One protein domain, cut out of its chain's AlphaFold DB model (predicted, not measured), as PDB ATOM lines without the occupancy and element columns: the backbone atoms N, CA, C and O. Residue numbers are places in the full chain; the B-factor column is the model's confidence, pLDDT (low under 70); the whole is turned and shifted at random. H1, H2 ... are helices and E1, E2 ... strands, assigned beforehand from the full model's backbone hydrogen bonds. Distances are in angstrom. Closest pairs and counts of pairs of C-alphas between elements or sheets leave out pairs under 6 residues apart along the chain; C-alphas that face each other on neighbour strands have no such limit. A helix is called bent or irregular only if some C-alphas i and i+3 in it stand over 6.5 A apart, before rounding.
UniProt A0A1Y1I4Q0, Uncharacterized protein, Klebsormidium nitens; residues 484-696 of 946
ATOM      1  N   VAL A 484     -12.428  26.766   1.375       63.19
ATOM      2  CA  VAL A 484     -13.848  27.077   1.174       63.19
ATOM      3  C   VAL A 484     -14.010  28.048   0.017       63.19
ATOM      4  O   VAL A 484     -13.621  29.213   0.099       63.19
ATOM      5  N   THR A 485     -14.644  27.564  -1.046       73.94
ATOM      6  CA  THR A 485     -14.991  28.354  -2.224       73.94
ATOM      7  C   THR A 485     -16.358  29.022  -2.071       73.94
ATOM      8  O   THR A 485     -17.286  28.502  -1.442       73.94
ATOM      9  N   TRP A 486     -16.495  30.196  -2.679       80.00
ATOM     10  CA  TRP A 486     -17.775  30.873  -2.863       80.00
ATOM     11  C   TRP A 486     -17.912  31.333  -4.310       80.00
ATOM     12  O   TRP A 486     -16.923  31.628  -4.985       80.00
ATOM     13  N   LYS A 487     -19.152  31.411  -4.780       85.62
ATOM     14  CA  LYS A 487     -19.498  31.812  -6.140       85.62
ATOM     15  C   LYS A 487     -20.513  32.950  -6.074       85.62
ATOM     16  O   LYS A 487     -21.477  32.885  -5.313       85.62
ATOM     17  N   GLN A 488     -20.315  33.995  -6.874       83.62
ATOM     18  CA  GLN A 488     -21.352  35.009  -7.048       83.62
ATOM     19  C   GLN A 488     -22.537  34.393  -7.797       83.62
ATOM     20  O   GLN A 488     -22.354  33.762  -8.839       83.62
ATOM     21  N   CYS A 489     -23.739  34.558  -7.246       83.88
ATOM     22  CA  CYS A 489     -24.973  34.166  -7.911       83.88
ATOM     23  C   CYS A 489     -25.116  34.998  -9.194       83.88
ATOM     24  O   CYS A 489     -24.917  36.213  -9.169       83.88
ATOM     25  N   SER A 490     -25.472  34.365 -10.310       84.88
ATOM     26  CA  SER A 490     -25.823  35.067 -11.551       84.88
ATOM     27  C   SER A 490     -27.114  35.888 -11.432       84.88
ATOM     28  O   SER A 490     -27.329  36.800 -12.223       84.88
ATOM     29  N   ARG A 491     -27.944  35.570 -10.428       82.12
ATOM     30  CA  ARG A 491     -29.224  36.211 -10.101       82.12
ATOM     31  C   ARG A 491     -29.094  37.197  -8.943       82.12
ATOM     32  O   ARG A 491     -28.416  36.928  -7.948       82.12
ATOM     33  N   SER A 492     -29.810  38.307  -9.046       80.81
ATOM     34  CA  SER A 492     -30.001  39.309  -7.995       80.81
ATOM     35  C   SER A 492     -31.104  38.904  -7.005       80.81
ATOM     36  O   SER A 492     -31.993  38.140  -7.362       80.81
ATOM     37  N   VAL A 493     -31.095  39.428  -5.769       75.31
ATOM     38  CA  VAL A 493     -32.143  39.111  -4.760       75.31
ATOM     39  C   VAL A 493     -33.548  39.459  -5.262       75.31
ATOM     40  O   VAL A 493     -34.478  38.696  -5.026       75.31
ATOM     41  N   GLN A 494     -33.689  40.545  -6.025       73.06
ATOM     42  CA  GLN A 494     -34.969  40.941  -6.609       73.06
ATOM     43  C   GLN A 494     -35.530  39.850  -7.542       73.06
ATOM     44  O   GLN A 494     -36.709  39.533  -7.467       73.06
ATOM     45  N   GLU A 495     -34.687  39.164  -8.324       74.62
ATOM     46  CA  GLU A 495     -35.108  38.005  -9.131       74.62
ATOM     47  C   GLU A 495     -35.435  36.751  -8.294       74.62
ATOM     48  O   GLU A 495     -36.019  35.807  -8.824       74.62
ATOM     49  N   PHE A 496     -35.063  36.682  -7.010       71.25
ATOM     50  CA  PHE A 496     -35.579  35.651  -6.096       71.25
ATOM     51  C   PHE A 496     -36.954  36.053  -5.556       71.25
ATOM     52  O   PHE A 496     -37.843  35.203  -5.504       71.25
ATOM     53  N   GLU A 497     -37.111  37.322  -5.173       69.38
ATOM     54  CA  GLU A 497     -38.331  37.898  -4.597       69.38
ATOM     55  C   GLU A 497     -39.471  37.915  -5.631       69.38
ATOM     56  O   GLU A 497     -40.524  37.336  -5.368       69.38
ATOM     57  N   GLU A 498     -39.227  38.398  -6.855       71.75
ATOM     58  CA  GLU A 498     -40.158  38.350  -8.000       71.75
ATOM     59  C   GLU A 498     -40.513  36.910  -8.436       71.75
ATOM     60  O   GLU A 498     -41.572  36.666  -9.017       71.75
ATOM     61  N   LEU A 499     -39.661  35.921  -8.126       64.75
ATOM     62  CA  LEU A 499     -39.947  34.490  -8.319       64.75
ATOM     63  C   LEU A 499     -40.655  33.836  -7.111       64.75
ATOM     64  O   LEU A 499     -40.782  32.603  -7.050       64.75
ATOM     65  N   THR A 500     -41.158  34.646  -6.180       62.06
ATOM     66  CA  THR A 500     -42.175  34.299  -5.180       62.06
ATOM     67  C   THR A 500     -43.434  35.121  -5.485       62.06
ATOM     68  O   THR A 500     -43.483  36.292  -5.129       62.06
ATOM     69  N   PRO A 501     -44.457  34.553  -6.151       56.44
ATOM     70  CA  PRO A 501     -45.619  35.328  -6.578       56.44
ATOM     71  C   PRO A 501     -46.443  35.805  -5.375       56.44
ATOM     72  O   PRO A 501     -47.191  35.029  -4.780       56.44
ATOM     73  N   GLU A 502     -46.338  37.097  -5.051       53.38
ATOM     74  CA  GLU A 502     -47.138  37.765  -4.012       53.38
ATOM     75  C   GLU A 502     -48.651  37.679  -4.303       53.38
ATOM     76  O   GLU A 502     -49.476  37.687  -3.387       53.38
ATOM     77  N   GLU A 503     -49.010  37.513  -5.578       50.62
ATOM     78  CA  GLU A 503     -50.383  37.357  -6.062       50.62
ATOM     79  C   GLU A 503     -50.968  35.939  -5.851       50.62
ATOM     80  O   GLU A 503     -52.186  35.808  -5.749       50.62
ATOM     81  N   GLU A 504     -50.167  34.869  -5.672       53.91
ATOM     82  CA  GLU A 504     -50.688  33.522  -5.304       53.91
ATOM     83  C   GLU A 504     -51.009  33.400  -3.789       53.91
ATOM     84  O   GLU A 504     -50.874  32.334  -3.179       53.91
ATOM     85  N   ASN A 505     -51.474  34.483  -3.155       53.94
ATOM     86  CA  ASN A 505     -52.045  34.431  -1.802       53.94
ATOM     87  C   ASN A 505     -53.428  33.742  -1.762       53.94
ATOM     88  O   ASN A 505     -53.835  33.243  -0.708       53.94
ATOM     89  N   ASP A 506     -54.123  33.630  -2.900       51.22
ATOM     90  CA  ASP A 506     -55.435  32.978  -3.005       51.22
ATOM     91  C   ASP A 506     -55.361  31.436  -2.962       51.22
ATOM     92  O   ASP A 506     -55.520  30.713  -3.947       51.22
ATOM     93  N   SER A 507     -55.257  30.902  -1.743       70.94
ATOM     94  CA  SER A 507     -55.699  29.543  -1.380       70.94
ATOM     95  C   SER A 507     -54.988  28.353  -2.053       70.94
ATOM     96  O   SER A 507     -55.617  27.360  -2.431       70.94
ATOM     97  N   PHE A 508     -53.655  28.367  -2.096       84.88
ATOM     98  CA  PHE A 508     -52.877  27.134  -2.289       84.88
ATOM     99  C   PHE A 508     -53.353  26.022  -1.321       84.88
ATOM    100  O   PHE A 508     -53.264  26.191  -0.108       84.88
ATOM    101  N   ASP A 509     -53.841  24.877  -1.821       90.00
ATOM    102  CA  ASP A 509     -54.285  23.738  -0.996       90.00
ATOM    103  C   ASP A 509     -53.278  22.581  -1.068       90.00
ATOM    104  O   ASP A 509     -53.144  21.928  -2.105       90.00
ATOM    105  N   LEU A 510     -52.637  22.254   0.061       92.50
ATOM    106  CA  LEU A 510     -51.709  21.117   0.175       92.50
ATOM    107  C   LEU A 510     -52.336  19.753  -0.200       92.50
ATOM    108  O   LEU A 510     -51.594  18.807  -0.452       92.50
ATOM    109  N   ARG A 511     -53.674  19.625  -0.266       89.50
ATOM    110  CA  ARG A 511     -54.364  18.412  -0.771       89.50
ATOM    111  C   ARG A 511     -54.314  18.253  -2.292       89.50
ATOM    112  O   ARG A 511     -54.617  17.171  -2.787       89.50
ATOM    113  N   LYS A 512     -53.997  19.320  -3.030       94.06
ATOM    114  CA  LYS A 512     -53.917  19.353  -4.499       94.06
ATOM    115  C   LYS A 512     -52.569  19.939  -4.942       94.06
ATOM    116  O   LYS A 512     -52.518  20.975  -5.613       94.06
ATOM    117  N   PRO A 513     -51.440  19.313  -4.562       92.88
ATOM    118  CA  PRO A 513     -50.114  19.824  -4.910       92.88
ATOM    119  C   PRO A 513     -49.870  19.823  -6.431       92.88
ATOM    120  O   PRO A 513     -49.009  20.544  -6.927       92.88
ATOM    121  N   ASP A 514     -50.668  19.058  -7.179       93.69
ATOM    122  CA  ASP A 514     -50.721  18.999  -8.635       93.69
ATOM    123  C   ASP A 514     -51.565  20.105  -9.294       93.69
ATOM    124  O   ASP A 514     -51.424  20.314 -10.502       93.69
ATOM    125  N   SER A 515     -52.398  20.854  -8.559       92.00
ATOM    126  CA  SER A 515     -53.064  22.044  -9.110       92.00
ATOM    127  C   SER A 515     -52.176  23.289  -9.030       92.00
ATOM    128  O   SER A 515     -52.124  24.035 -10.005       92.00
ATOM    129  N   SER A 516     -51.416  23.464  -7.942       91.25
ATOM    130  CA  SER A 516     -50.527  24.619  -7.703       91.25
ATOM    131  C   SER A 516     -49.585  24.938  -8.872       91.25
ATOM    132  O   SER A 516     -48.961  24.032  -9.433       91.25
ATOM    133  N   VAL A 517     -49.456  26.223  -9.223       90.19
ATOM    134  CA  VAL A 517     -48.447  26.704 -10.180       90.19
ATOM    135  C   VAL A 517     -47.093  26.840  -9.485       90.19
ATOM    136  O   VAL A 517     -46.115  26.276  -9.982       90.19
ATOM    137  N   TRP A 518     -47.043  27.462  -8.297       90.19
ATOM    138  CA  TRP A 518     -45.829  27.545  -7.475       90.19
ATOM    139  C   TRP A 518     -45.105  26.197  -7.307       90.19
ATOM    140  O   TRP A 518     -43.930  26.100  -7.658       90.19
ATOM    141  N   LEU A 519     -45.778  25.117  -6.880       91.81
ATOM    142  CA  LEU A 519     -45.109  23.812  -6.723       91.81
ATOM    143  C   LEU A 519     -44.630  23.197  -8.042       91.81
ATOM    144  O   LEU A 519     -43.597  22.527  -8.047       91.81
ATOM    145  N   LYS A 520     -45.332  23.416  -9.161       93.50
ATOM    146  CA  LYS A 520     -44.862  22.966 -10.485       93.50
ATOM    147  C   LYS A 520     -43.584  23.685 -10.882       93.50
ATOM    148  O   LYS A 520     -42.680  23.046 -11.417       93.50
ATOM    149  N   GLN A 521     -43.497  24.986 -10.606       93.00
ATOM    150  CA  GLN A 521     -42.302  25.774 -10.871       93.00
ATOM    151  C   GLN A 521     -41.152  25.358  -9.940       93.00
ATOM    152  O   GLN A 521     -40.071  25.059 -10.435       93.00
ATOM    153  N   ILE A 522     -41.395  25.214  -8.632       93.81
ATOM    154  CA  ILE A 522     -40.397  24.709  -7.675       93.81
ATOM    155  C   ILE A 522     -39.887  23.319  -8.081       93.81
ATOM    156  O   ILE A 522     -38.679  23.111  -8.085       93.81
ATOM    157  N   LEU A 523     -40.760  22.385  -8.482       95.06
ATOM    158  CA  LEU A 523     -40.344  21.074  -9.001       95.06
ATOM    159  C   LEU A 523     -39.476  21.209 -10.256       95.06
ATOM    160  O   LEU A 523     -38.366  20.690 -10.284       95.06
ATOM    161  N   LYS A 524     -39.965  21.928 -11.274       95.00
ATOM    162  CA  LYS A 524     -39.273  22.146 -12.554       95.00
ATOM    163  C   LYS A 524     -37.882  22.756 -12.373       95.00
ATOM    164  O   LYS A 524     -36.967  22.417 -13.116       95.00
ATOM    165  N   GLU A 525     -37.731  23.660 -11.411       94.12
ATOM    166  CA  GLU A 525     -36.474  24.350 -11.128       94.12
ATOM    167  C   GLU A 525     -35.557  23.540 -10.203       94.12
ATOM    168  O   GLU A 525     -34.359  23.493 -10.457       94.12
ATOM    169  N   ALA A 526     -36.095  22.815  -9.216       94.31
ATOM    170  CA  ALA A 526     -35.335  21.877  -8.385       94.31
ATOM    171  C   ALA A 526     -34.859  20.627  -9.151       94.31
ATOM    172  O   ALA A 526     -33.980  19.925  -8.665       94.31
ATOM    173  N   THR A 527     -35.398  20.339 -10.342       93.56
ATOM    174  CA  THR A 527     -34.945  19.237 -11.213       93.56
ATOM    175  C   THR A 527     -34.287  19.704 -12.518       93.56
ATOM    176  O   THR A 527     -34.274  18.938 -13.480       93.56
ATOM    177  N   CYS A 528     -33.792  20.945 -12.605       94.69
ATOM    178  CA  CYS A 528     -33.082  21.438 -13.797       94.69
ATOM    179  C   CYS A 528     -31.556  21.270 -13.686       94.69
ATOM    180  O   CYS A 528     -31.012  21.202 -12.588       94.69
ATOM    181  N   ASP A 529     -30.834  21.222 -14.806       93.56
ATOM    182  CA  ASP A 529     -29.391  20.921 -14.793       93.56
ATOM    183  C   ASP A 529     -28.520  22.033 -14.165       93.56
ATOM    184  O   ASP A 529     -27.411  21.764 -13.702       93.56
ATOM    185  N   ASP A 530     -29.043  23.259 -14.059       92.44
ATOM    186  CA  ASP A 530     -28.385  24.415 -13.433       92.44
ATOM    187  C   ASP A 530     -28.375  24.313 -11.884       92.44
ATOM    188  O   ASP A 530     -29.428  24.467 -11.254       92.44
ATOM    189  N   PRO A 531     -27.206  24.097 -11.237       89.38
ATOM    190  CA  PRO A 531     -27.110  23.923  -9.785       89.38
ATOM    191  C   PRO A 531     -27.479  25.182  -8.994       89.38
ATOM    192  O   PRO A 531     -27.914  25.072  -7.846       89.38
ATOM    193  N   GLU A 532     -27.336  26.366  -9.592       89.62
ATOM    194  CA  GLU A 532     -27.723  27.624  -8.964       89.62
ATOM    195  C   GLU A 532     -29.247  27.691  -8.869       89.62
ATOM    196  O   GLU A 532     -29.802  27.768  -7.770       89.62
ATOM    197  N   ARG A 533     -29.944  27.542 -10.001       89.94
ATOM    198  CA  ARG A 533     -31.411  27.545 -10.059       89.94
ATOM    199  C   ARG A 533     -32.055  26.426  -9.236       89.94
ATOM    200  O   ARG A 533     -33.094  26.686  -8.622       89.94
ATOM    201  N   ARG A 534     -31.433  25.240  -9.138       93.44
ATOM    202  CA  ARG A 534     -31.875  24.196  -8.192       93.44
ATOM    203  C   ARG A 534     -31.829  24.694  -6.749       93.44
ATOM    204  O   ARG A 534     -32.850  24.647  -6.061       93.44
ATOM    205  N   LEU A 535     -30.700  25.252  -6.305       90.88
ATOM    206  CA  LEU A 535     -30.565  25.754  -4.935       90.88
ATOM    207  C   LEU A 535     -31.516  26.934  -4.646       90.88
ATOM    208  O   LEU A 535     -32.089  26.999  -3.558       90.88
ATOM    209  N   CYS A 536     -31.780  27.797  -5.632       87.88
ATOM    210  CA  CYS A 536     -32.771  28.880  -5.544       87.88
ATOM    211  C   CYS A 536     -34.214  28.365  -5.362       87.88
ATOM    212  O   CYS A 536     -35.032  29.002  -4.693       87.88
ATOM    213  N   ALA A 537     -34.562  27.229  -5.977       92.44
ATOM    214  CA  ALA A 537     -35.863  26.583  -5.799       92.44
ATOM    215  C   ALA A 537     -35.986  25.929  -4.415       92.44
ATOM    216  O   ALA A 537     -36.997  26.111  -3.735       92.44
ATOM    217  N   LEU A 538     -34.935  25.243  -3.957       94.06
ATOM    218  CA  LEU A 538     -34.888  24.672  -2.610       94.06
ATOM    219  C   LEU A 538     -34.965  25.762  -1.526       94.06
ATOM    220  O   LEU A 538     -35.740  25.625  -0.585       94.06
ATOM    221  N   TRP A 539     -34.249  26.880  -1.670       92.25
ATOM    222  CA  TRP A 539     -34.296  27.982  -0.700       92.25
ATOM    223  C   TRP A 539     -35.698  28.617  -0.599       92.25
ATOM    224  O   TRP A 539     -36.225  28.760   0.504       92.25
ATOM    225  N   ARG A 540     -36.378  28.898  -1.723       90.75
ATOM    226  CA  ARG A 540     -37.777  29.382  -1.690       90.75
ATOM    227  C   ARG A 540     -38.728  28.358  -1.057       90.75
ATOM    228  O   ARG A 540     -39.624  28.737  -0.302       90.75
ATOM    229  N   PHE A 541     -38.521  27.062  -1.307       93.88
ATOM    230  CA  PHE A 541     -39.315  26.008  -0.673       93.88
ATOM    231  C   PHE A 541     -39.081  25.927   0.844       93.88
ATOM    232  O   PHE A 541     -40.064  25.873   1.585       93.88
ATOM    233  N   LYS A 542     -37.823  25.975   1.322       92.62
ATOM    234  CA  LYS A 542     -37.498  25.906   2.764       92.62
ATOM    235  C   LYS A 542     -38.206  27.019   3.548       92.62
ATOM    236  O   LYS A 542     -38.701  26.764   4.638       92.62
ATOM    237  N   ASN A 543     -38.295  28.221   2.969       88.31
ATOM    238  CA  ASN A 543     -38.872  29.391   3.628       88.31
ATOM    239  C   ASN A 543     -40.411  29.371   3.620       88.31
ATOM    240  O   ASN A 543     -41.037  29.695   4.627       88.31
ATOM    241  N   ARG A 544     -41.048  28.978   2.505       90.25
ATOM    242  CA  ARG A 544     -42.518  29.046   2.370       90.25
ATOM    243  C   ARG A 544     -43.244  27.791   2.867       90.25
ATOM    244  O   ARG A 544     -44.337  27.911   3.422       90.25
ATOM    245  N   PHE A 545     -42.674  26.595   2.698       93.50
ATOM    246  CA  PHE A 545     -43.375  25.336   2.987       93.50
ATOM    247  C   PHE A 545     -43.755  25.128   4.471       93.50
ATOM    248  O   PHE A 545     -44.903  24.745   4.714       93.50
ATOM    249  N   PRO A 546     -42.900  25.424   5.476       91.56
ATOM    250  CA  PRO A 546     -43.262  25.257   6.889       91.56
ATOM    251  C   PRO A 546     -44.474  26.094   7.317       91.56
ATOM    252  O   PRO A 546     -45.311  25.621   8.089       91.56
ATOM    253  N   GLY A 547     -44.616  27.309   6.769       88.19
ATOM    254  CA  GLY A 547     -45.795  28.153   6.984       88.19
ATOM    255  C   GLY A 547     -47.066  27.490   6.454       88.19
ATOM    256  O   GLY A 547     -48.027  27.315   7.198       88.19
ATOM    257  N   LEU A 548     -47.036  27.001   5.212       89.12
ATOM    258  CA  LEU A 548     -48.174  26.322   4.578       89.12
ATOM    259  C   LEU A 548     -48.584  25.035   5.322       89.12
ATOM    260  O   LEU A 548     -49.774  24.755   5.477       89.12
ATOM    261  N   VAL A 549     -47.615  24.263   5.826       89.81
ATOM    262  CA  VAL A 549     -47.874  23.075   6.663       89.81
ATOM    263  C   VAL A 549     -48.491  23.459   8.011       89.81
ATOM    264  O   VAL A 549     -49.403  22.773   8.479       89.81
ATOM    265  N   THR A 550     -48.046  24.563   8.612       87.38
ATOM    266  CA  THR A 550     -48.607  25.095   9.866       87.38
ATOM    267  C   THR A 550     -50.045  25.580   9.668       87.38
ATOM    268  O   THR A 550     -50.922  25.249  10.462       87.38
ATOM    269  N   GLU A 551     -50.314  26.300   8.579       87.69
ATOM    270  CA  GLU A 551     -51.620  26.902   8.280       87.69
ATOM    271  C   GLU A 551     -52.695  25.881   7.894       87.69
ATOM    272  O   GLU A 551     -53.883  26.134   8.087       87.69
ATOM    273  N   GLN A 552     -52.302  24.726   7.347       92.38
ATOM    274  CA  GLN A 552     -53.254  23.763   6.782       92.38
ATOM    275  C   GLN A 552     -53.177  22.343   7.366       92.38
ATOM    276  O   GLN A 552     -54.019  21.501   7.032       92.38
ATOM    277  N   GLY A 553     -52.201  22.083   8.237       90.56
ATOM    278  CA  GLY A 553     -52.054  20.858   9.019       90.56
ATOM    279  C   GLY A 553     -51.096  19.815   8.429       90.56
ATOM    280  O   GLY A 553     -51.129  19.499   7.237       90.56
ATOM    281  N   LEU A 554     -50.313  19.197   9.326       88.56
ATOM    282  CA  LEU A 554     -49.290  18.172   9.047       88.56
ATOM    283  C   LEU A 554     -49.733  17.073   8.070       88.56
ATOM    284  O   LEU A 554     -48.945  16.664   7.223       88.56
ATOM    285  N   ALA A 555     -50.985  16.606   8.161       88.56
ATOM    286  CA  ALA A 555     -51.499  15.535   7.306       88.56
ATOM    287  C   ALA A 555     -51.461  15.911   5.814       88.56
ATOM    288  O   ALA A 555     -50.900  15.161   5.020       88.56
ATOM    289  N   LYS A 556     -51.946  17.109   5.445       92.06
ATOM    290  CA  LYS A 556     -51.822  17.584   4.058       92.06
ATOM    291  C   LYS A 556     -50.354  17.808   3.671       92.06
ATOM    292  O   LYS A 556     -49.971  17.608   2.524       92.06
ATOM    293  N   GLY A 557     -49.533  18.240   4.633       92.94
ATOM    294  CA  GLY A 557     -48.087  18.367   4.456       92.94
ATOM    295  C   GLY A 557     -47.448  17.047   4.026       92.94
ATOM    296  O   GLY A 557     -46.643  17.040   3.100       92.94
ATOM    297  N   ALA A 558     -47.858  15.924   4.626       90.75
ATOM    298  CA  ALA A 558     -47.361  14.590   4.292       90.75
ATOM    299  C   ALA A 558     -47.810  14.129   2.893       90.75
ATOM    300  O   ALA A 558     -47.000  13.569   2.149       90.75
ATOM    301  N   ASP A 559     -49.057  14.420   2.503       90.06
ATOM    302  CA  ASP A 559     -49.565  14.169   1.145       90.06
ATOM    303  C   ASP A 559     -48.745  14.953   0.099       90.06
ATOM    304  O   ASP A 559     -48.252  14.389  -0.884       90.06
ATOM    305  N   CYS A 560     -48.514  16.246   0.350       94.38
ATOM    306  CA  CYS A 560     -47.717  17.114  -0.515       94.38
ATOM    307  C   CYS A 560     -46.239  16.692  -0.585       94.38
ATOM    308  O   CYS A 560     -45.669  16.629  -1.675       94.38
ATOM    309  N   VAL A 561     -45.608  16.362   0.546       94.38
ATOM    310  CA  VAL A 561     -44.234  15.824   0.586       94.38
ATOM    311  C   VAL A 561     -44.140  14.541  -0.241       94.38
ATOM    312  O   VAL A 561     -43.217  14.394  -1.044       94.38
ATOM    313  N   SER A 562     -45.119  13.644  -0.110       91.38
ATOM    314  CA  SER A 562     -45.176  12.396  -0.877       91.38
ATOM    315  C   SER A 562     -45.267  12.652  -2.384       91.38
ATOM    316  O   SER A 562     -44.538  12.023  -3.154       91.38
ATOM    317  N   TYR A 563     -46.089  13.616  -2.813       94.38
ATOM    318  CA  TYR A 563     -46.168  14.056  -4.211       94.38
ATOM    319  C   TYR A 563     -44.830  14.607  -4.730       94.38
ATOM    320  O   TYR A 563     -44.358  14.187  -5.789       94.38
ATOM    321  N   LEU A 564     -44.185  15.510  -3.983       94.56
ATOM    322  CA  LEU A 564     -42.928  16.146  -4.396       94.56
ATOM    323  C   LEU A 564     -41.799  15.121  -4.561       94.56
ATOM    324  O   LEU A 564     -41.093  15.119  -5.573       94.56
ATOM    325  N   LEU A 565     -41.671  14.199  -3.606       92.62
ATOM    326  CA  LEU A 565     -40.666  13.138  -3.641       92.62
ATOM    327  C   LEU A 565     -40.876  12.188  -4.833       92.62
ATOM    328  O   LEU A 565     -39.902  11.831  -5.495       92.62
ATOM    329  N   GLN A 566     -42.128  11.852  -5.169       91.62
ATOM    330  CA  GLN A 566     -42.467  11.079  -6.375       91.62
ATOM    331  C   GLN A 566     -42.174  11.840  -7.681       91.62
ATOM    332  O   GLN A 566     -41.831  11.223  -8.688       91.62
ATOM    333  N   ARG A 567     -42.285  13.174  -7.680       94.50
ATOM    334  CA  ARG A 567     -42.101  14.037  -8.862       94.50
ATOM    335  C   ARG A 567     -40.652  14.444  -9.146       94.50
ATOM    336  O   ARG A 567     -40.418  15.264 -10.026       94.50
ATOM    337  N   GLY A 568     -39.682  13.829  -8.470       89.50
ATOM    338  CA  GLY A 568     -38.253  13.981  -8.765       89.50
ATOM    339  C   GLY A 568     -37.469  14.798  -7.741       89.50
ATOM    340  O   GLY A 568     -36.246  14.703  -7.738       89.50
ATOM    341  N   PHE A 569     -38.136  15.487  -6.809       93.12
ATOM    342  CA  PHE A 569     -37.485  16.243  -5.728       93.12
ATOM    343  C   PHE A 569     -36.560  15.348  -4.878       93.12
ATOM    344  O   PHE A 569     -35.497  15.771  -4.438       93.12
ATOM    345  N   LEU A 570     -36.905  14.059  -4.730       93.00
ATOM    346  CA  LEU A 570     -36.040  13.057  -4.103       93.00
ATOM    347  C   LEU A 570     -34.677  12.906  -4.804       93.00
ATOM    348  O   LEU A 570     -33.672  12.739  -4.118       93.00
ATOM    349  N   LYS A 571     -34.633  12.941  -6.145       92.81
ATOM    350  CA  LYS A 571     -33.382  12.775  -6.901       92.81
ATOM    351  C   LYS A 571     -32.416  13.917  -6.611       92.81
ATOM    352  O   LYS A 571     -31.229  13.665  -6.432       92.81
ATOM    353  N   GLU A 572     -32.936  15.139  -6.497       94.81
ATOM    354  CA  GLU A 572     -32.108  16.289  -6.138       94.81
ATOM    355  C   GLU A 572     -31.573  16.168  -4.712       94.81
ATOM    356  O   GLU A 572     -30.388  16.367  -4.485       94.81
ATOM    357  N   LEU A 573     -32.381  15.717  -3.747       93.38
ATOM    358  CA  LEU A 573     -31.875  15.462  -2.392       93.38
ATOM    359  C   LEU A 573     -30.848  14.312  -2.343       93.38
ATOM    360  O   LEU A 573     -29.954  14.323  -1.499       93.38
ATOM    361  N   GLN A 574     -30.933  13.334  -3.249       93.31
ATOM    362  CA  GLN A 574     -29.941  12.260  -3.375       93.31
ATOM    363  C   GLN A 574     -28.609  12.730  -3.989       93.31
ATOM    364  O   GLN A 574     -27.569  12.194  -3.607       93.31
ATOM    365  N   ALA A 575     -28.622  13.700  -4.909       92.50
ATOM    366  CA  ALA A 575     -27.420  14.244  -5.555       92.50
ATOM    367  C   ALA A 575     -26.803  15.418  -4.772       92.50
ATOM    368  O   ALA A 575     -25.596  15.455  -4.523       92.50
ATOM    369  N   GLY A 576     -27.650  16.343  -4.326       90.75
ATOM    370  CA  GLY A 576     -27.284  17.619  -3.734       90.75
ATOM    371  C   GLY A 576     -26.732  17.546  -2.312       90.75
ATOM    372  O   GLY A 576     -25.851  18.329  -1.978       90.75
ATOM    373  N   PHE A 577     -27.150  16.585  -1.476       88.44
ATOM    374  CA  PHE A 577     -26.523  16.387  -0.157       88.44
ATOM    375  C   PHE A 577     -25.046  15.943  -0.258       88.44
ATOM    376  O   PHE A 577     -24.205  16.519   0.439       88.44
ATOM    377  N   PRO A 578     -24.689  14.945  -1.098       90.75
ATOM    378  CA  PRO A 578     -23.294  14.652  -1.421       90.75
ATOM    379  C   PRO A 578     -22.542  15.845  -2.017       90.75
ATOM    380  O   PRO A 578     -21.416  16.092  -1.600       90.75
ATOM    381  N   GLU A 579     -23.157  16.601  -2.934       90.00
ATOM    382  CA  GLU A 579     -22.542  17.780  -3.563       90.00
ATOM    383  C   GLU A 579     -22.250  18.891  -2.536       90.00
ATOM    384  O   GLU A 579     -21.125  19.373  -2.455       90.00
ATOM    385  N   ALA A 580     -23.216  19.218  -1.671       87.25
ATOM    386  CA  ALA A 580     -23.081  20.209  -0.603       87.25
ATOM    387  C   ALA A 580     -21.982  19.851   0.408       87.25
ATOM    388  O   ALA A 580     -21.294  20.737   0.909       87.25
ATOM    389  N   ARG A 581     -21.793  18.553   0.690       86.50
ATOM    390  CA  ARG A 581     -20.663  18.064   1.490       86.50
ATOM    391  C   ARG A 581     -19.347  18.088   0.706       86.50
ATOM    392  O   ARG A 581     -18.301  18.357   1.283       86.50
ATOM    393  N   ALA A 582     -19.357  17.781  -0.588       87.50
ATOM    394  CA  ALA A 582     -18.138  17.772  -1.392       87.50
ATOM    395  C   ALA A 582     -17.560  19.183  -1.574       87.50
ATOM    396  O   ALA A 582     -16.348  19.348  -1.474       87.50
ATOM    397  N   SER A 583     -18.411  20.189  -1.807       84.19
ATOM    398  CA  SER A 583     -17.968  21.561  -2.069       84.19
ATOM    399  C   SER A 583     -17.924  22.456  -0.828       84.19
ATOM    400  O   SER A 583     -17.034  23.293  -0.721       84.19
ATOM    401  N   GLY A 584     -18.880  22.326   0.103       75.69
ATOM    402  CA  GLY A 584     -19.079  23.322   1.166       75.69
ATOM    403  C   GLY A 584     -19.410  24.730   0.638       75.69
ATOM    404  O   GLY A 584     -19.245  25.703   1.367       75.69
ATOM    405  N   GLU A 585     -19.831  24.823  -0.627       82.19
ATOM    406  CA  GLU A 585     -19.916  26.051  -1.423       82.19
ATOM    407  C   GLU A 585     -20.985  27.032  -0.922       82.19
ATOM    408  O   GLU A 585     -22.078  26.651  -0.486       82.19
ATOM    409  N   TRP A 586     -20.667  28.316  -1.067       80.69
ATOM    410  CA  TRP A 586     -21.536  29.442  -0.740       80.69
ATOM    411  C   TRP A 586     -21.954  30.181  -2.006       80.69
ATOM    412  O   TRP A 586     -21.090  30.592  -2.786       80.69
ATOM    413  N   LEU A 587     -23.257  30.418  -2.183       83.94
ATOM    414  CA  LEU A 587     -23.734  31.366  -3.189       83.94
ATOM    415  C   LEU A 587     -23.904  32.752  -2.568       83.94
ATOM    416  O   LEU A 587     -24.598  32.915  -1.562       83.94
ATOM    417  N   LEU A 588     -23.278  33.745  -3.193       82.56
ATOM    418  CA  LEU A 588     -23.330  35.150  -2.804       82.56
ATOM    419  C   LEU A 588     -24.389  35.871  -3.652       82.56
ATOM    420  O   LEU A 588     -24.161  36.109  -4.840       82.56
ATOM    421  N   VAL A 589     -25.536  36.207  -3.060       81.62
ATOM    422  CA  VAL A 589     -26.668  36.853  -3.744       81.62
ATOM    423  C   VAL A 589     -26.689  38.346  -3.407       81.62
ATOM    424  O   VAL A 589     -26.911  38.740  -2.263       81.62
ATOM    425  N   SER A 590     -26.440  39.197  -4.401       77.31
ATOM    426  CA  SER A 590     -26.441  40.656  -4.242       77.31
ATOM    427  C   SER A 590     -27.851  41.237  -4.342       77.31
ATOM    428  O   SER A 590     -28.542  40.989  -5.336       77.31
ATOM    429  N   GLN A 591     -28.267  42.056  -3.371       72.88
ATOM    430  CA  GLN A 591     -29.492  42.847  -3.510       72.88
ATOM    431  C   GLN A 591     -29.196  44.087  -4.371       72.88
ATOM    432  O   GLN A 591     -28.233  44.806  -4.079       72.88
ATOM    433  N   PRO A 592     -29.967  44.353  -5.441       63.78
ATOM    434  CA  PRO A 592     -29.772  45.554  -6.241       63.78
ATOM    435  C   PRO A 592     -30.144  46.785  -5.406       63.78
ATOM    436  O   PRO A 592     -31.136  46.788  -4.680       63.78
ATOM    437  N   ALA A 593     -29.339  47.845  -5.485       64.19
ATOM    438  CA  ALA A 593     -29.649  49.089  -4.793       64.19
ATOM    439  C   ALA A 593     -30.778  49.822  -5.536       64.19
ATOM    440  O   ALA A 593     -30.574  50.292  -6.655       64.19
ATOM    441  N   SER A 594     -31.937  49.964  -4.889       58.56
ATOM    442  CA  SER A 594     -33.179  50.517  -5.464       58.56
ATOM    443  C   SER A 594     -33.074  51.940  -6.038       58.56
ATOM    444  O   SER A 594     -33.965  52.377  -6.759       58.56
ATOM    445  N   THR A 595     -31.989  52.663  -5.749       56.62
ATOM    446  CA  THR A 595     -31.707  54.022  -6.246       56.62
ATOM    447  C   THR A 595     -30.294  54.184  -6.830       56.62
ATOM    448  O   THR A 595     -29.775  55.295  -6.906       56.62
ATOM    449  N   GLY A 596     -29.636  53.091  -7.242       68.38
ATOM    450  CA  GLY A 596     -28.318  53.144  -7.901       68.38
ATOM    451  C   GLY A 596     -27.126  53.430  -6.974       68.38
ATOM    452  O   GLY A 596     -26.037  53.747  -7.449       68.38
ATOM    453  N   GLY A 597     -27.312  53.322  -5.656       65.12
ATOM    454  CA  GLY A 597     -26.215  53.352  -4.685       65.12
ATOM    455  C   GLY A 597     -25.319  52.098  -4.730       65.12
ATOM    456  O   GLY A 597     -25.604  51.147  -5.459       65.12
ATOM    457  N   PRO A 598     -24.241  52.047  -3.925       62.00
ATOM    458  CA  PRO A 598     -23.462  50.821  -3.753       62.00
ATOM    459  C   PRO A 598     -24.324  49.702  -3.149       62.00
ATOM    460  O   PRO A 598     -25.229  49.969  -2.358       62.00
ATOM    461  N   ILE A 599     -24.012  48.445  -3.483       58.53
ATOM    462  CA  ILE A 599     -24.676  47.253  -2.931       58.53
ATOM    463  C   ILE A 599     -24.462  47.232  -1.409       58.53
ATOM    464  O   ILE A 599     -23.355  46.965  -0.944       58.53
ATOM    465  N   ARG A 600     -25.513  47.538  -0.636       60.03
ATOM    466  CA  ARG A 600     -25.458  47.555   0.840       60.03
ATOM    467  C   ARG A 600     -25.758  46.194   1.466       60.03
ATOM    468  O   ARG A 600     -25.159  45.862   2.482       60.03
ATOM    469  N   ASN A 601     -26.626  45.408   0.831       70.12
ATOM    470  CA  ASN A 601     -27.100  44.127   1.348       70.12
ATOM    471  C   ASN A 601     -26.636  42.984   0.438       70.12
ATOM    472  O   ASN A 601     -26.842  43.013  -0.781       70.12
ATOM    473  N   VAL A 602     -26.023  41.965   1.036       72.19
ATOM    474  CA  VAL A 602     -25.562  40.758   0.345       72.19
ATOM    475  C   VAL A 602     -25.918  39.547   1.196       72.19
ATOM    476  O   VAL A 602     -25.534  39.473   2.362       72.19
ATOM    477  N   PHE A 603     -26.651  38.609   0.610       78.94
ATOM    478  CA  PHE A 603     -27.144  37.416   1.286       78.94
ATOM    479  C   PHE A 603     -26.290  36.208   0.908       78.94
ATOM    480  O   PHE A 603     -25.884  36.046  -0.245       78.94
ATOM    481  N   PHE A 604     -26.029  35.343   1.883       83.94
ATOM    482  CA  PHE A 604     -25.263  34.117   1.697       83.94
ATOM    483  C   PHE A 604     -26.231  32.937   1.727       83.94
ATOM    484  O   PHE A 604     -26.852  32.668   2.751       83.94
ATOM    485  N   ILE A 605     -26.361  32.214   0.615       86.75
ATOM    486  CA  ILE A 605     -27.091  30.945   0.595       86.75
ATOM    487  C   ILE A 605     -26.074  29.831   0.816       86.75
ATOM    488  O   ILE A 605     -25.293  29.486  -0.076       86.75
ATOM    489  N   ASN A 606     -26.081  29.267   2.023       88.44
ATOM    490  CA  ASN A 606     -25.277  28.101   2.335       88.44
ATOM    491  C   ASN A 606     -25.939  26.828   1.793       88.44
ATOM    492  O   ASN A 606     -27.098  26.527   2.083       88.44
ATOM    493  N   ARG A 607     -25.181  26.040   1.029       90.44
ATOM    494  CA  ARG A 607     -25.715  24.848   0.367       90.44
ATOM    495  C   ARG A 607     -26.150  23.767   1.363       90.44
ATOM    496  O   ARG A 607     -27.225  23.193   1.221       90.44
ATOM    497  N   VAL A 608     -25.344  23.533   2.397       89.81
ATOM    498  CA  VAL A 608     -25.589  22.547   3.466       89.81
ATOM    499  C   VAL A 608     -26.829  22.895   4.290       89.81
ATOM    500  O   VAL A 608     -27.673  22.031   4.527       89.81
ATOM    501  N   GLU A 609     -26.929  24.156   4.701       92.25
ATOM    502  CA  GLU A 609     -28.026  24.741   5.469       92.25
ATOM    503  C   GLU A 609     -29.358  24.527   4.749       92.25
ATOM    504  O   GLU A 609     -30.266  23.936   5.329       92.25
ATOM    505  N   VAL A 610     -29.446  24.876   3.458       93.19
ATOM    506  CA  VAL A 610     -30.659  24.652   2.655       93.19
ATOM    507  C   VAL A 610     -31.045  23.171   2.622       93.19
ATOM    508  O   VAL A 610     -32.188  22.849   2.936       93.19
ATOM    509  N   TYR A 611     -30.128  22.249   2.301       94.62
ATOM    510  CA  TYR A 611     -30.463  20.816   2.259       94.62
ATOM    511  C   TYR A 611     -30.907  20.261   3.619       94.62
ATOM    512  O   TYR A 611     -31.852  19.469   3.681       94.62
ATOM    513  N   ALA A 612     -30.273  20.690   4.712       93.44
ATOM    514  CA  ALA A 612     -30.665  20.297   6.060       93.44
ATOM    515  C   ALA A 612     -32.052  20.857   6.431       93.44
ATOM    516  O   ALA A 612     -32.939  20.082   6.790       93.44
ATOM    517  N   SER A 613     -32.280  22.158   6.225       93.69
ATOM    518  CA  SER A 613     -33.568  22.837   6.428       93.69
ATOM    519  C   SER A 613     -34.703  22.210   5.601       93.69
ATOM    520  O   SER A 613     -35.828  22.093   6.083       93.69
ATOM    521  N   ILE A 614     -34.423  21.720   4.386       94.81
ATOM    522  CA  ILE A 614     -35.383  20.952   3.575       94.81
ATOM    523  C   ILE A 614     -35.768  19.624   4.246       94.81
ATOM    524  O   ILE A 614     -36.951  19.278   4.281       94.81
ATOM    525  N   VAL A 615     -34.810  18.883   4.814       94.19
ATOM    526  CA  VAL A 615     -35.117  17.651   5.562       94.19
ATOM    527  C   VAL A 615     -35.932  17.961   6.816       94.19
ATOM    528  O   VAL A 615     -36.891  17.237   7.081       94.19
ATOM    529  N   THR A 616     -35.636  19.048   7.534       93.19
ATOM    530  CA  THR A 616     -36.471  19.540   8.645       93.19
ATOM    531  C   THR A 616     -37.907  19.803   8.174       93.19
ATOM    532  O   THR A 616     -38.847  19.219   8.710       93.19
ATOM    533  N   ALA A 617     -38.079  20.607   7.118       91.25
ATOM    534  CA  ALA A 617     -39.380  21.038   6.603       91.25
ATOM    535  C   ALA A 617     -40.239  19.901   6.012       91.25
ATOM    536  O   ALA A 617     -41.465  19.947   6.093       91.25
ATOM    537  N   MET A 618     -39.616  18.883   5.406       93.62
ATOM    538  CA  MET A 618     -40.329  17.760   4.783       93.62
ATOM    539  C   MET A 618     -40.549  16.561   5.722       93.62
ATOM    540  O   MET A 618     -41.358  15.690   5.403       93.62
ATOM    541  N   THR A 619     -39.868  16.480   6.871       90.81
ATOM    542  CA  THR A 619     -40.020  15.363   7.828       90.81
ATOM    543  C   THR A 619     -41.198  15.612   8.778       90.81
ATOM    544  O   THR A 619     -41.050  15.731   9.991       90.81
ATOM    545  N   VAL A 620     -42.399  15.703   8.209       87.50
ATOM    546  CA  VAL A 620     -43.638  16.035   8.934       87.50
ATOM    547  C   VAL A 620     -44.227  14.866   9.740       87.50
ATOM    548  O   VAL A 620     -45.113  15.084  10.568       87.50
ATOM    549  N   ASP A 621     -43.770  13.627   9.513       87.62
ATOM    550  CA  ASP A 621     -44.269  12.423  10.195       87.62
ATOM    551  C   ASP A 621     -43.263  11.236  10.189       87.62
ATOM    552  O   ASP A 621     -42.161  11.307   9.642       87.62
ATOM    553  N   GLU A 622     -43.638  10.094  10.785       89.56
ATOM    554  CA  GLU A 622     -42.800   8.881  10.775       89.56
ATOM    555  C   GLU A 622     -42.718   8.207   9.381       89.56
ATOM    556  O   GLU A 622     -41.751   7.490   9.097       89.56
ATOM    557  N   MET A 623     -43.695   8.373   8.484       89.00
ATOM    558  CA  MET A 623     -43.644   7.814   7.126       89.00
ATOM    559  C   MET A 623     -42.612   8.537   6.253       89.00
ATOM    560  O   MET A 623     -41.721   7.880   5.707       89.00
ATOM    561  N   THR A 624     -42.672   9.866   6.191       91.06
ATOM    562  CA  THR A 624     -41.715  10.731   5.480       91.06
ATOM    563  C   THR A 624     -40.292  10.534   6.003       91.06
ATOM    564  O   THR A 624     -39.378  10.286   5.214       91.06
ATOM    565  N   ALA A 625     -40.095  10.469   7.325       91.62
ATOM    566  CA  ALA A 625     -38.800  10.122   7.916       91.62
ATOM    567  C   ALA A 625     -38.275   8.750   7.456       91.62
ATOM    568  O   ALA A 625     -37.112   8.619   7.060       91.62
ATOM    569  N   ARG A 626     -39.116   7.703   7.518       88.81
ATOM    570  CA  ARG A 626     -38.757   6.343   7.072       88.81
ATOM    571  C   ARG A 626     -38.400   6.301   5.592       88.81
ATOM    572  O   ARG A 626     -37.467   5.581   5.243       88.81
ATOM    573  N   PHE A 627     -39.088   7.083   4.766       92.00
ATOM    574  CA  PHE A 627     -38.782   7.249   3.351       92.00
ATOM    575  C   PHE A 627     -37.409   7.914   3.152       92.00
ATOM    576  O   PHE A 627     -36.539   7.318   2.519       92.00
ATOM    577  N   PHE A 628     -37.141   9.062   3.788       91.81
ATOM    578  CA  PHE A 628     -35.846   9.748   3.682       91.81
ATOM    579  C   PHE A 628     -34.658   8.855   4.059       91.81
ATOM    580  O   PHE A 628     -33.710   8.736   3.286       91.81
ATOM    581  N   MET A 629     -34.715   8.145   5.192       92.25
ATOM    582  CA  MET A 629     -33.620   7.244   5.590       92.25
ATOM    583  C   MET A 629     -33.586   5.910   4.815       92.25
ATOM    584  O   MET A 629     -32.736   5.066   5.130       92.25
ATOM    585  N   LYS A 630     -34.526   5.654   3.896       92.25
ATOM    586  CA  LYS A 630     -34.513   4.511   2.966       92.25
ATOM    587  C   LYS A 630     -33.890   4.926   1.636       92.25
ATOM    588  O   LYS A 630     -32.965   4.256   1.183       92.25
ATOM    589  N   GLU A 631     -34.369   6.024   1.057       93.38
ATOM    590  CA  GLU A 631     -33.973   6.471  -0.280       93.38
ATOM    591  C   GLU A 631     -32.666   7.273  -0.290       93.38
ATOM    592  O   GLU A 631     -31.826   7.066  -1.169       93.38
ATOM    593  N   ILE A 632     -32.442   8.156   0.691       91.62
ATOM    594  CA  ILE A 632     -31.160   8.854   0.841       91.62
ATOM    595  C   ILE A 632     -30.234   7.941   1.651       91.62
ATOM    596  O   ILE A 632     -30.243   7.917   2.889       91.62
ATOM    597  N   LYS A 633     -29.452   7.126   0.930       88.94
ATOM    598  CA  LYS A 633     -28.456   6.225   1.525       88.94
ATOM    599  C   LYS A 633     -27.539   7.009   2.461       88.94
ATOM    600  O   LYS A 633     -26.993   8.040   2.097       88.94
ATOM    601  N   ASP A 634     -27.374   6.482   3.672       90.94
ATOM    602  CA  ASP A 634     -26.494   7.039   4.700       90.94
ATOM    603  C   ASP A 634     -26.746   8.509   5.112       90.94
ATOM    604  O   ASP A 634     -25.891   9.085   5.777       90.94
ATOM    605  N   LEU A 635     -27.942   9.072   4.864       93.50
ATOM    606  CA  LEU A 635     -28.363  10.431   5.274       93.50
ATOM    607  C   LEU A 635     -27.881  10.857   6.675       93.50
ATOM    608  O   LEU A 635     -27.403  11.968   6.864       93.50
ATOM    609  N   LEU A 636     -27.962   9.964   7.664       95.19
ATOM    610  CA  LEU A 636     -27.551  10.255   9.041       95.19
ATOM    611  C   LEU A 636     -26.020  10.366   9.210       95.19
ATOM    612  O   LEU A 636     -25.561  11.202   9.983       95.19
ATOM    613  N   LYS A 637     -25.227   9.575   8.466       93.56
ATOM    614  CA  LYS A 637     -23.760   9.744   8.378       93.56
ATOM    615  C   LYS A 637     -23.392  10.993   7.577       93.56
ATOM    616  O   LYS A 637     -22.335  11.570   7.800       93.56
ATOM    617  N   LEU A 638     -24.232  11.352   6.607       92.00
ATOM    618  CA  LEU A 638     -24.040  12.507   5.742       92.00
ATOM    619  C   LEU A 638     -24.200  13.787   6.573       92.00
ATOM    620  O   LEU A 638     -23.244  14.542   6.671       92.00
ATOM    621  N   LEU A 639     -25.308  13.926   7.309       93.50
ATOM    622  CA  LEU A 639     -25.520  14.989   8.303       93.50
ATOM    623  C   LEU A 639     -24.411  15.032   9.378       93.50
ATOM    624  O   LEU A 639     -23.895  16.108   9.668       93.50
ATOM    625  N   GLU A 640     -23.984  13.882   9.922       94.62
ATOM    626  CA  GLU A 640     -22.854  13.800  10.871       94.62
ATOM    627  C   GLU A 640     -21.542  14.352  10.280       94.62
ATOM    628  O   GLU A 640     -20.864  15.163  10.909       94.62
ATOM    629  N   ALA A 641     -21.178  13.935   9.065       90.94
ATOM    630  CA  ALA A 641     -19.943  14.377   8.425       90.94
ATOM    631  C   ALA A 641     -19.992  15.863   8.034       90.94
ATOM    632  O   ALA A 641     -19.011  16.581   8.227       90.94
ATOM    633  N   THR A 642     -21.131  16.335   7.529       88.62
ATOM    634  CA  THR A 642     -21.297  17.728   7.110       88.62
ATOM    635  C   THR A 642     -21.353  18.691   8.306       88.62
ATOM    636  O   THR A 642     -20.858  19.810   8.204       88.62
ATOM    637  N   PHE A 643     -21.833  18.260   9.481       93.06
ATOM    638  CA  PHE A 643     -21.735  19.053  10.719       93.06
ATOM    639  C   PHE A 643     -20.277  19.315  11.116       93.06
ATOM    640  O   PHE A 643     -19.915  20.441  11.457       93.06
ATOM    641  N   HIS A 644     -19.427  18.286  11.044       91.25
ATOM    642  CA  HIS A 644     -17.997  18.426  11.323       91.25
ATOM    643  C   HIS A 644     -17.267  19.257  10.258       91.25
ATOM    644  O   HIS A 644     -16.341  19.987  10.589       91.25
ATOM    645  N   GLN A 645     -17.707  19.227   9.000       86.50
ATOM    646  CA  GLN A 645     -17.192  20.129   7.967       86.50
ATOM    647  C   GLN A 645     -17.571  21.595   8.238       86.50
ATOM    648  O   GLN A 645     -16.711  22.470   8.180       86.50
ATOM    649  N   ALA A 646     -18.825  21.867   8.608       85.62
ATOM    650  CA  ALA A 646     -19.283  23.213   8.960       85.62
ATOM    651  C   ALA A 646     -18.594  23.769  10.227       85.62
ATOM    652  O   ALA A 646     -18.446  24.980  10.364       85.62
ATOM    653  N   GLN A 647     -18.110  22.896  11.119       84.94
ATOM    654  CA  GLN A 647     -17.248  23.253  12.254       84.94
ATOM    655  C   GLN A 647     -15.831  23.713  11.829       84.94
ATOM    656  O   GLN A 647     -15.142  24.363  12.616       84.94
ATOM    657  N   HIS A 648     -15.384  23.383  10.613       81.50
ATOM    658  CA  HIS A 648     -14.020  23.637  10.126       81.50
ATOM    659  C   HIS A 648     -13.916  24.638   8.964       81.50
ATOM    660  O   HIS A 648     -12.815  25.102   8.681       81.50
ATOM    661  N   ALA A 649     -15.028  25.027   8.332       76.81
ATOM    662  CA  ALA A 649     -15.051  26.145   7.386       76.81
ATOM    663  C   ALA A 649     -14.462  27.434   8.022       76.81
ATOM    664  O   ALA A 649     -14.648  27.643   9.227       76.81
ATOM    665  N   PRO A 650     -13.780  28.330   7.278       73.44
ATOM    666  CA  PRO A 650     -13.327  29.626   7.800       73.44
ATOM    667  C   PRO A 650     -14.497  30.525   8.230       73.44
ATOM    668  O   PRO A 650     -15.638  30.295   7.831       73.44
ATOM    669  N   SER A 651     -14.233  31.561   9.036       69.62
ATOM    670  CA  SER A 651     -15.275  32.559   9.327       69.62
ATOM    671  C   SER A 651     -15.441  33.500   8.135       69.62
ATOM    672  O   SER A 651     -14.456  33.949   7.542       69.62
ATOM    673  N   VAL A 652     -16.683  33.862   7.807       62.19
ATOM    674  CA  VAL A 652     -16.952  34.829   6.726       62.19
ATOM    675  C   VAL A 652     -16.323  36.195   7.048       62.19
ATOM    676  O   VAL A 652     -15.839  36.872   6.148       62.19
ATOM    677  N   LEU A 653     -16.204  36.552   8.334       56.41
ATOM    678  CA  LEU A 653     -15.502  37.753   8.806       56.41
ATOM    679  C   LEU A 653     -14.003  37.778   8.446       56.41
ATOM    680  O   LEU A 653     -13.489  38.837   8.091       56.41
ATOM    681  N   GLN A 654     -13.305  36.636   8.490       64.50
ATOM    682  CA  GLN A 654     -11.900  36.542   8.060       64.50
ATOM    683  C   GLN A 654     -11.752  36.690   6.538       64.50
ATOM    684  O   GLN A 654     -10.798  37.309   6.070       64.50
ATOM    685  N   LEU A 655     -12.704  36.156   5.768       58.84
ATOM    686  CA  LEU A 655     -12.688  36.186   4.301       58.84
ATOM    687  C   LEU A 655     -13.128  37.551   3.732       58.84
ATOM    688  O   LEU A 655     -12.620  37.990   2.703       58.84
ATOM    689  N   ALA A 656     -14.025  38.258   4.425       61.28
ATOM    690  CA  ALA A 656     -14.608  39.533   4.001       61.28
ATOM    691  C   ALA A 656     -13.652  40.745   4.037       61.28
ATOM    692  O   ALA A 656     -14.023  41.818   3.556       61.28
ATOM    693  N   GLN A 657     -12.462  40.619   4.643       58.25
ATOM    694  CA  GLN A 657     -11.472  41.703   4.806       58.25
ATOM    695  C   GLN A 657     -12.066  43.035   5.330       58.25
ATOM    696  O   GLN A 657     -11.647  44.117   4.925       58.25
ATOM    697  N   GLY A 658     -13.081  42.965   6.199       57.91
ATOM    698  CA  GLY A 658     -13.757  44.143   6.763       57.91
ATOM    699  C   GLY A 658     -14.629  44.953   5.789       57.91
ATOM    700  O   GLY A 658     -15.088  46.029   6.160       57.91
ATOM    701  N   ARG A 659     -14.889  44.470   4.562       58.66
ATOM    702  CA  ARG A 659     -15.693  45.197   3.554       58.66
ATOM    703  C   ARG A 659     -17.210  45.119   3.757       58.66
ATOM    704  O   ARG A 659     -17.932  45.881   3.124       58.66
ATOM    705  N   PHE A 660     -17.686  44.224   4.621       60.12
ATOM    706  CA  PHE A 660     -19.104  44.056   4.943       60.12
ATOM    707  C   PHE A 660     -19.324  44.276   6.441       60.12
ATOM    708  O   PHE A 660     -18.662  43.649   7.270       60.12
ATOM    709  N   VAL A 661     -20.240  45.180   6.786       48.62
ATOM    710  CA  VAL A 661     -20.530  45.560   8.175       48.62
ATOM    711  C   VAL A 661     -21.571  44.607   8.765       48.62
ATOM    712  O   VAL A 661     -22.648  44.448   8.205       48.62
ATOM    713  N   ALA A 662     -21.244  44.007   9.913       52.00
ATOM    714  CA  ALA A 662     -22.181  43.334  10.820       52.00
ATOM    715  C   ALA A 662     -23.129  42.273  10.207       52.00
ATOM    716  O   ALA A 662     -24.308  42.221  10.549       52.00
ATOM    717  N   LEU A 663     -22.605  41.356   9.385       54.91
ATOM    718  CA  LEU A 663     -23.325  40.118   9.054       54.91
ATOM    719  C   LEU A 663     -23.553  39.283  10.332       54.91
ATOM    720  O   LEU A 663     -22.601  38.772  10.927       54.91
ATOM    721  N   ARG A 664     -24.818  39.154  10.746       53.78
ATOM    722  CA  ARG A 664     -25.310  38.202  11.754       53.78
ATOM    723  C   ARG A 664     -26.510  37.443  11.167       53.78
ATOM    724  O   ARG A 664     -27.333  38.102  10.532       53.78
ATOM    725  N   PRO A 665     -26.674  36.131  11.429       60.81
ATOM    726  CA  PRO A 665     -25.794  35.240  12.205       60.81
ATOM    727  C   PRO A 665     -24.410  35.003  11.565       60.81
ATOM    728  O   PRO A 665     -24.179  35.399  10.425       60.81
ATOM    729  N   GLU A 666     -23.474  34.352  12.275       76.88
ATOM    730  CA  GLU A 666     -22.292  33.798  11.590       76.88
ATOM    731  C   GLU A 666     -22.749  32.589  10.751       76.88
ATOM    732  O   GLU A 666     -23.306  31.647  11.318       76.88
ATOM    733  N   PRO A 667     -22.507  32.535   9.428       75.25
ATOM    734  CA  PRO A 667     -23.190  31.536   8.601       75.25
ATOM    735  C   PRO A 667     -22.773  30.068   8.843       75.25
ATOM    736  O   PRO A 667     -23.505  29.138   8.494       75.25
ATOM    737  N   ARG A 668     -21.630  29.820   9.507       82.31
ATOM    738  CA  ARG A 668     -21.283  28.487  10.054       82.31
ATOM    739  C   ARG A 668     -22.364  27.973  11.009       82.31
ATOM    740  O   ARG A 668     -22.729  26.797  10.981       82.31
ATOM    741  N   THR A 669     -22.832  28.870  11.869       86.19
ATOM    742  CA  THR A 669     -23.774  28.628  12.958       86.19
ATOM    743  C   THR A 669     -25.150  28.282  12.398       86.19
ATOM    744  O   THR A 669     -25.810  27.386  12.917       86.19
ATOM    745  N   GLU A 670     -25.543  28.890  11.276       85.94
ATOM    746  CA  GLU A 670     -26.763  28.552  10.527       85.94
ATOM    747  C   GLU A 670     -26.693  27.132   9.947       85.94
ATOM    748  O   GLU A 670     -27.565  26.305  10.209       85.94
ATOM    749  N   ALA A 671     -25.609  26.789   9.242       88.81
ATOM    750  CA  ALA A 671     -25.434  25.449   8.679       88.81
ATOM    751  C   ALA A 671     -25.431  24.348   9.757       88.81
ATOM    752  O   ALA A 671     -25.979  23.263   9.548       88.81
ATOM    753  N   ARG A 672     -24.847  24.621  10.932       92.44
ATOM    754  CA  ARG A 672     -24.832  23.689  12.072       92.44
ATOM    755  C   ARG A 672     -26.185  23.639  12.789       92.44
ATOM    756  O   ARG A 672     -26.613  22.537  13.133       92.44
ATOM    757  N   THR A 673     -26.881  24.771  12.915       90.00
ATOM    758  CA  THR A 673     -28.279  24.874  13.381       90.00
ATOM    759  C   THR A 673     -29.188  23.962  12.564       90.00
ATOM    760  O   THR A 673     -29.742  23.011  13.114       90.00
ATOM    761  N   SER A 674     -29.270  24.152  11.245       90.50
ATOM    762  CA  SER A 674     -30.189  23.385  10.397       90.50
ATOM    763  C   SER A 674     -29.896  21.882  10.398       90.50
ATOM    764  O   SER A 674     -30.821  21.076  10.302       90.50
ATOM    765  N   ILE A 675     -28.632  21.466  10.570       93.56
ATOM    766  CA  ILE A 675     -28.292  20.045  10.769       93.56
ATOM    767  C   ILE A 675     -28.792  19.527  12.127       93.56
ATOM    768  O   ILE A 675     -29.330  18.416  12.185       93.56
ATOM    769  N   ILE A 676     -28.639  20.299  13.209       92.88
ATOM    770  CA  ILE A 676     -29.171  19.939  14.533       92.88
ATOM    771  C   ILE A 676     -30.698  19.827  14.470       92.88
ATOM    772  O   ILE A 676     -31.247  18.859  14.995       92.88
ATOM    773  N   GLU A 677     -31.392  20.739  13.790       89.88
ATOM    774  CA  GLU A 677     -32.848  20.678  13.608       89.88
ATOM    775  C   GLU A 677     -33.282  19.462  12.782       89.88
ATOM    776  O   GLU A 677     -34.138  18.692  13.227       89.88
ATOM    777  N   ALA A 678     -32.639  19.211  11.637       92.56
ATOM    778  CA  ALA A 678     -32.928  18.053  10.790       92.56
ATOM    779  C   ALA A 678     -32.744  16.735  11.557       92.56
ATOM    780  O   ALA A 678     -33.576  15.827  11.476       92.56
ATOM    781  N   LEU A 679     -31.677  16.637  12.359       93.56
ATOM    782  CA  LEU A 679     -31.443  15.499  13.245       93.56
ATOM    783  C   LEU A 679     -32.442  15.448  14.404       93.56
ATOM    784  O   LEU A 679     -32.862  14.350  14.757       93.56
ATOM    785  N   SER A 680     -32.870  16.580  14.964       89.38
ATOM    786  CA  SER A 680     -33.883  16.645  16.029       89.38
ATOM    787  C   SER A 680     -35.231  16.108  15.556       89.38
ATOM    788  O   SER A 680     -35.785  15.208  16.188       89.38
ATOM    789  N   VAL A 681     -35.718  16.574  14.400       88.38
ATOM    790  CA  VAL A 681     -36.985  16.116  13.808       88.38
ATOM    791  C   VAL A 681     -36.897  14.635  13.433       88.38
ATOM    792  O   VAL A 681     -37.724  13.839  13.892       88.38
ATOM    793  N   LEU A 682     -35.848  14.220  12.706       91.94
ATOM    794  CA  LEU A 682     -35.612  12.806  12.386       91.94
ATOM    795  C   LEU A 682     -35.557  11.939  13.653       91.94
ATOM    796  O   LEU A 682     -36.129  10.850  13.673       91.94
ATOM    797  N   VAL A 683     -34.898  12.391  14.721       90.62
ATOM    798  CA  VAL A 683     -34.805  11.647  15.986       90.62
ATOM    799  C   VAL A 683     -36.123  11.631  16.737       90.62
ATOM    800  O   VAL A 683     -36.409  10.600  17.331       90.62
ATOM    801  N   GLY A 684     -36.958  12.667  16.687       84.69
ATOM    802  CA  GLY A 684     -38.297  12.637  17.281       84.69
ATOM    803  C   GLY A 684     -39.122  11.461  16.747       84.69
ATOM    804  O   GLY A 684     -39.572  10.599  17.518       84.69
ATOM    805  N   VAL A 685     -39.226  11.367  15.418       86.38
ATOM    806  CA  VAL A 685     -40.126  10.420  14.736       86.38
ATOM    807  C   VAL A 685     -39.497   9.069  14.357       86.38
ATOM    808  O   VAL A 685     -40.236   8.122  14.116       86.38
ATOM    809  N   SER A 686     -38.163   8.910  14.327       90.81
ATOM    810  CA  SER A 686     -37.522   7.679  13.821       90.81
ATOM    811  C   SER A 686     -36.747   6.852  14.848       90.81
ATOM    812  O   SER A 686     -35.670   7.215  15.331       90.81
ATOM    813  N   ASN A 687     -37.179   5.600  15.015       86.25
ATOM    814  CA  ASN A 687     -36.428   4.559  15.724       86.25
ATOM    815  C   ASN A 687     -35.125   4.113  15.015       86.25
ATOM    816  O   ASN A 687     -34.322   3.389  15.610       86.25
ATOM    817  N   LYS A 688     -34.874   4.507  13.757       90.44
ATOM    818  CA  LYS A 688     -33.572   4.323  13.078       90.44
ATOM    819  C   LYS A 688     -32.615   5.474  13.418       90.44
ATOM    820  O   LYS A 688     -31.461   5.195  13.728       90.44
ATOM    821  N   ALA A 689     -33.101   6.717  13.465       90.50
ATOM    822  CA  ALA A 689     -32.310   7.885  13.865       90.50
ATOM    823  C   ALA A 689     -31.935   7.839  15.359       90.50
ATOM    824  O   ALA A 689     -30.755   7.941  15.696       90.50
ATOM    825  N   LYS A 690     -32.895   7.512  16.243       87.06
ATOM    826  CA  LYS A 690     -32.647   7.233  17.677       87.06
ATOM    827  C   LYS A 690     -31.504   6.225  17.876       87.06
ATOM    828  O   LYS A 690     -30.584   6.477  18.650       87.06
ATOM    829  N   ARG A 691     -31.515   5.108  17.132       87.31
ATOM    830  CA  ARG A 691     -30.472   4.055  17.174       87.31
ATOM    831  C   ARG A 691     -29.159   4.416  16.467       87.31
ATOM    832  O   ARG A 691     -28.170   3.719  16.688       87.31
ATOM    833  N   PHE A 692     -29.136   5.450  15.630       90.94
ATOM    834  CA  PHE A 692     -27.915   5.951  15.002       90.94
ATOM    835  C   PHE A 692     -27.116   6.801  15.993       90.94
ATOM    836  O   PHE A 692     -25.978   6.450  16.303       90.94
ATOM    837  N   LEU A 693     -27.745   7.824  16.590       86.56
ATOM    838  CA  LEU A 693     -27.102   8.645  17.624       86.56
ATOM    839  C   LEU A 693     -26.676   7.807  18.845       86.56
ATOM    840  O   LEU A 693     -25.644   8.093  19.444       86.56
ATOM    841  N   ALA A 694     -27.356   6.682  19.114       80.00
ATOM    842  CA  ALA A 694     -26.984   5.708  20.157       80.00
ATOM    843  C   ALA A 694     -25.557   5.171  20.040       80.00
ATOM    844  O   ALA A 694     -24.989   4.709  21.024       80.00
ATOM    845  N   LYS A 695     -25.019   5.162  18.818       88.56
ATOM    846  CA  LYS A 695     -23.686   4.654  18.486       88.56
ATOM    847  C   LYS A 695     -22.692   5.786  18.217       88.56
ATOM    848  O   LYS A 695     -21.545   5.512  17.883       88.56
ATOM    849  N   ARG A 696     -23.133   7.045  18.332       90.38
ATOM    850  CA  ARG A 696     -22.407   8.266  17.958       90.38
ATOM    851  C   ARG A 696     -22.369   9.282  19.108       90.38
ATOM    852  O   ARG A 696     -22.445  10.483  18.883       90.38
TER     853      ARG A 696
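Overview. This is residues 484 to 696 of the 946 residues of an uncharacterized protein of Klebsormidium nitens (UniProt A0A1Y1I4Q0). Helix H5 lies in the middle of a helical body, between H3 and H9, and with H4b, H7 and H9 it makes an up-and-down bundle, each running against the one before it. A small sheet of three strands lies at one end of H5 and H9, and H10 turns back at the other end of H9. The printed part has 213 residues with ten named helices and three named strands, in the order E1, H1 to H4, E2, E3, H5 to H10; the sheet, E1 E2 E3, is mixed and the class is mostly helix. The whole is compact, with a radius of gyration of the C-alphas of 17.6 A and spans of 50 by 46 by 30 A.

Arrangement. E1, residues 486 to 488, is parallel to E2, residues 586 to 590, with N 487 and O 586 within hydrogen-bond range at 2.9 A. E2 and E3, residues 602 to 606, form an antiparallel hairpin, with N 589 and O 603 at 2.8 A. H1, residues 493 to 497, only grazes the sheet. H2, residues 517 to 526, and H3, residues 531 to 552, form a helical hairpin at a steep tilt of 38 degrees; their closest C-alphas, of Ala 526 and Arg 534, are 4.2 A apart. H4, residues 554 to 583, was assigned as one helix by its hydrogen bonds but is bent, C-alphas 567 and 570 being 7.8 A apart; its arms H4a, to residue 567, and H4b, from 570, are about perpendicular at 81 degrees. E1, H1 to H4 and E2 form a strand-helix-strand unit, parallel neighbour strands with helices between. H5, residues 607 to 618, touches H3, closest at the C-alphas of Lys 542 and Ile 614, 5.4 A. H5 touches H9, residues 667 to 685, the same way at a shallow tilt of 27 degrees. H6, residues 622 to 631, only just touches residues 558 to 562 of H4a, with 3 pairs of C-alphas within 8 A. H7, residues 635 to 646, touches H9, opposite ways at a shallow tilt of 22 degrees. H8, residues 652 to 655, touches no helix. H10, residues 687 to 693, touches H9 only at the corner. O i to N i+4 pairs are within range throughout H1, H2, H4a, H5, H6, H7 and H9, and in 16 of 18 in H3, 8 of 10 in H4b and 2 of 3 in H10.

Along the chain. E1 begins at C-alpha 486 (-17.775, 30.873, -2.863), and H10 ends at C-alpha 693 (-27.102, 8.645, 17.624). H3 spans 31.0 A and H9 27.8 A. H3 is irregular, but only just: C-alphas 543 and 546 are 6.9 A apart.

Size, cuts and confidence. The farthest C-alphas, of Thr 595 and Lys 695, are 55.8 A apart. The printed part has no cut. The links H1 to H2, E2 to E3 and H8 to H9 are long. Residues 499 to 506, 592 to 600 and 651 to 665 are among those with pLDDT under 70.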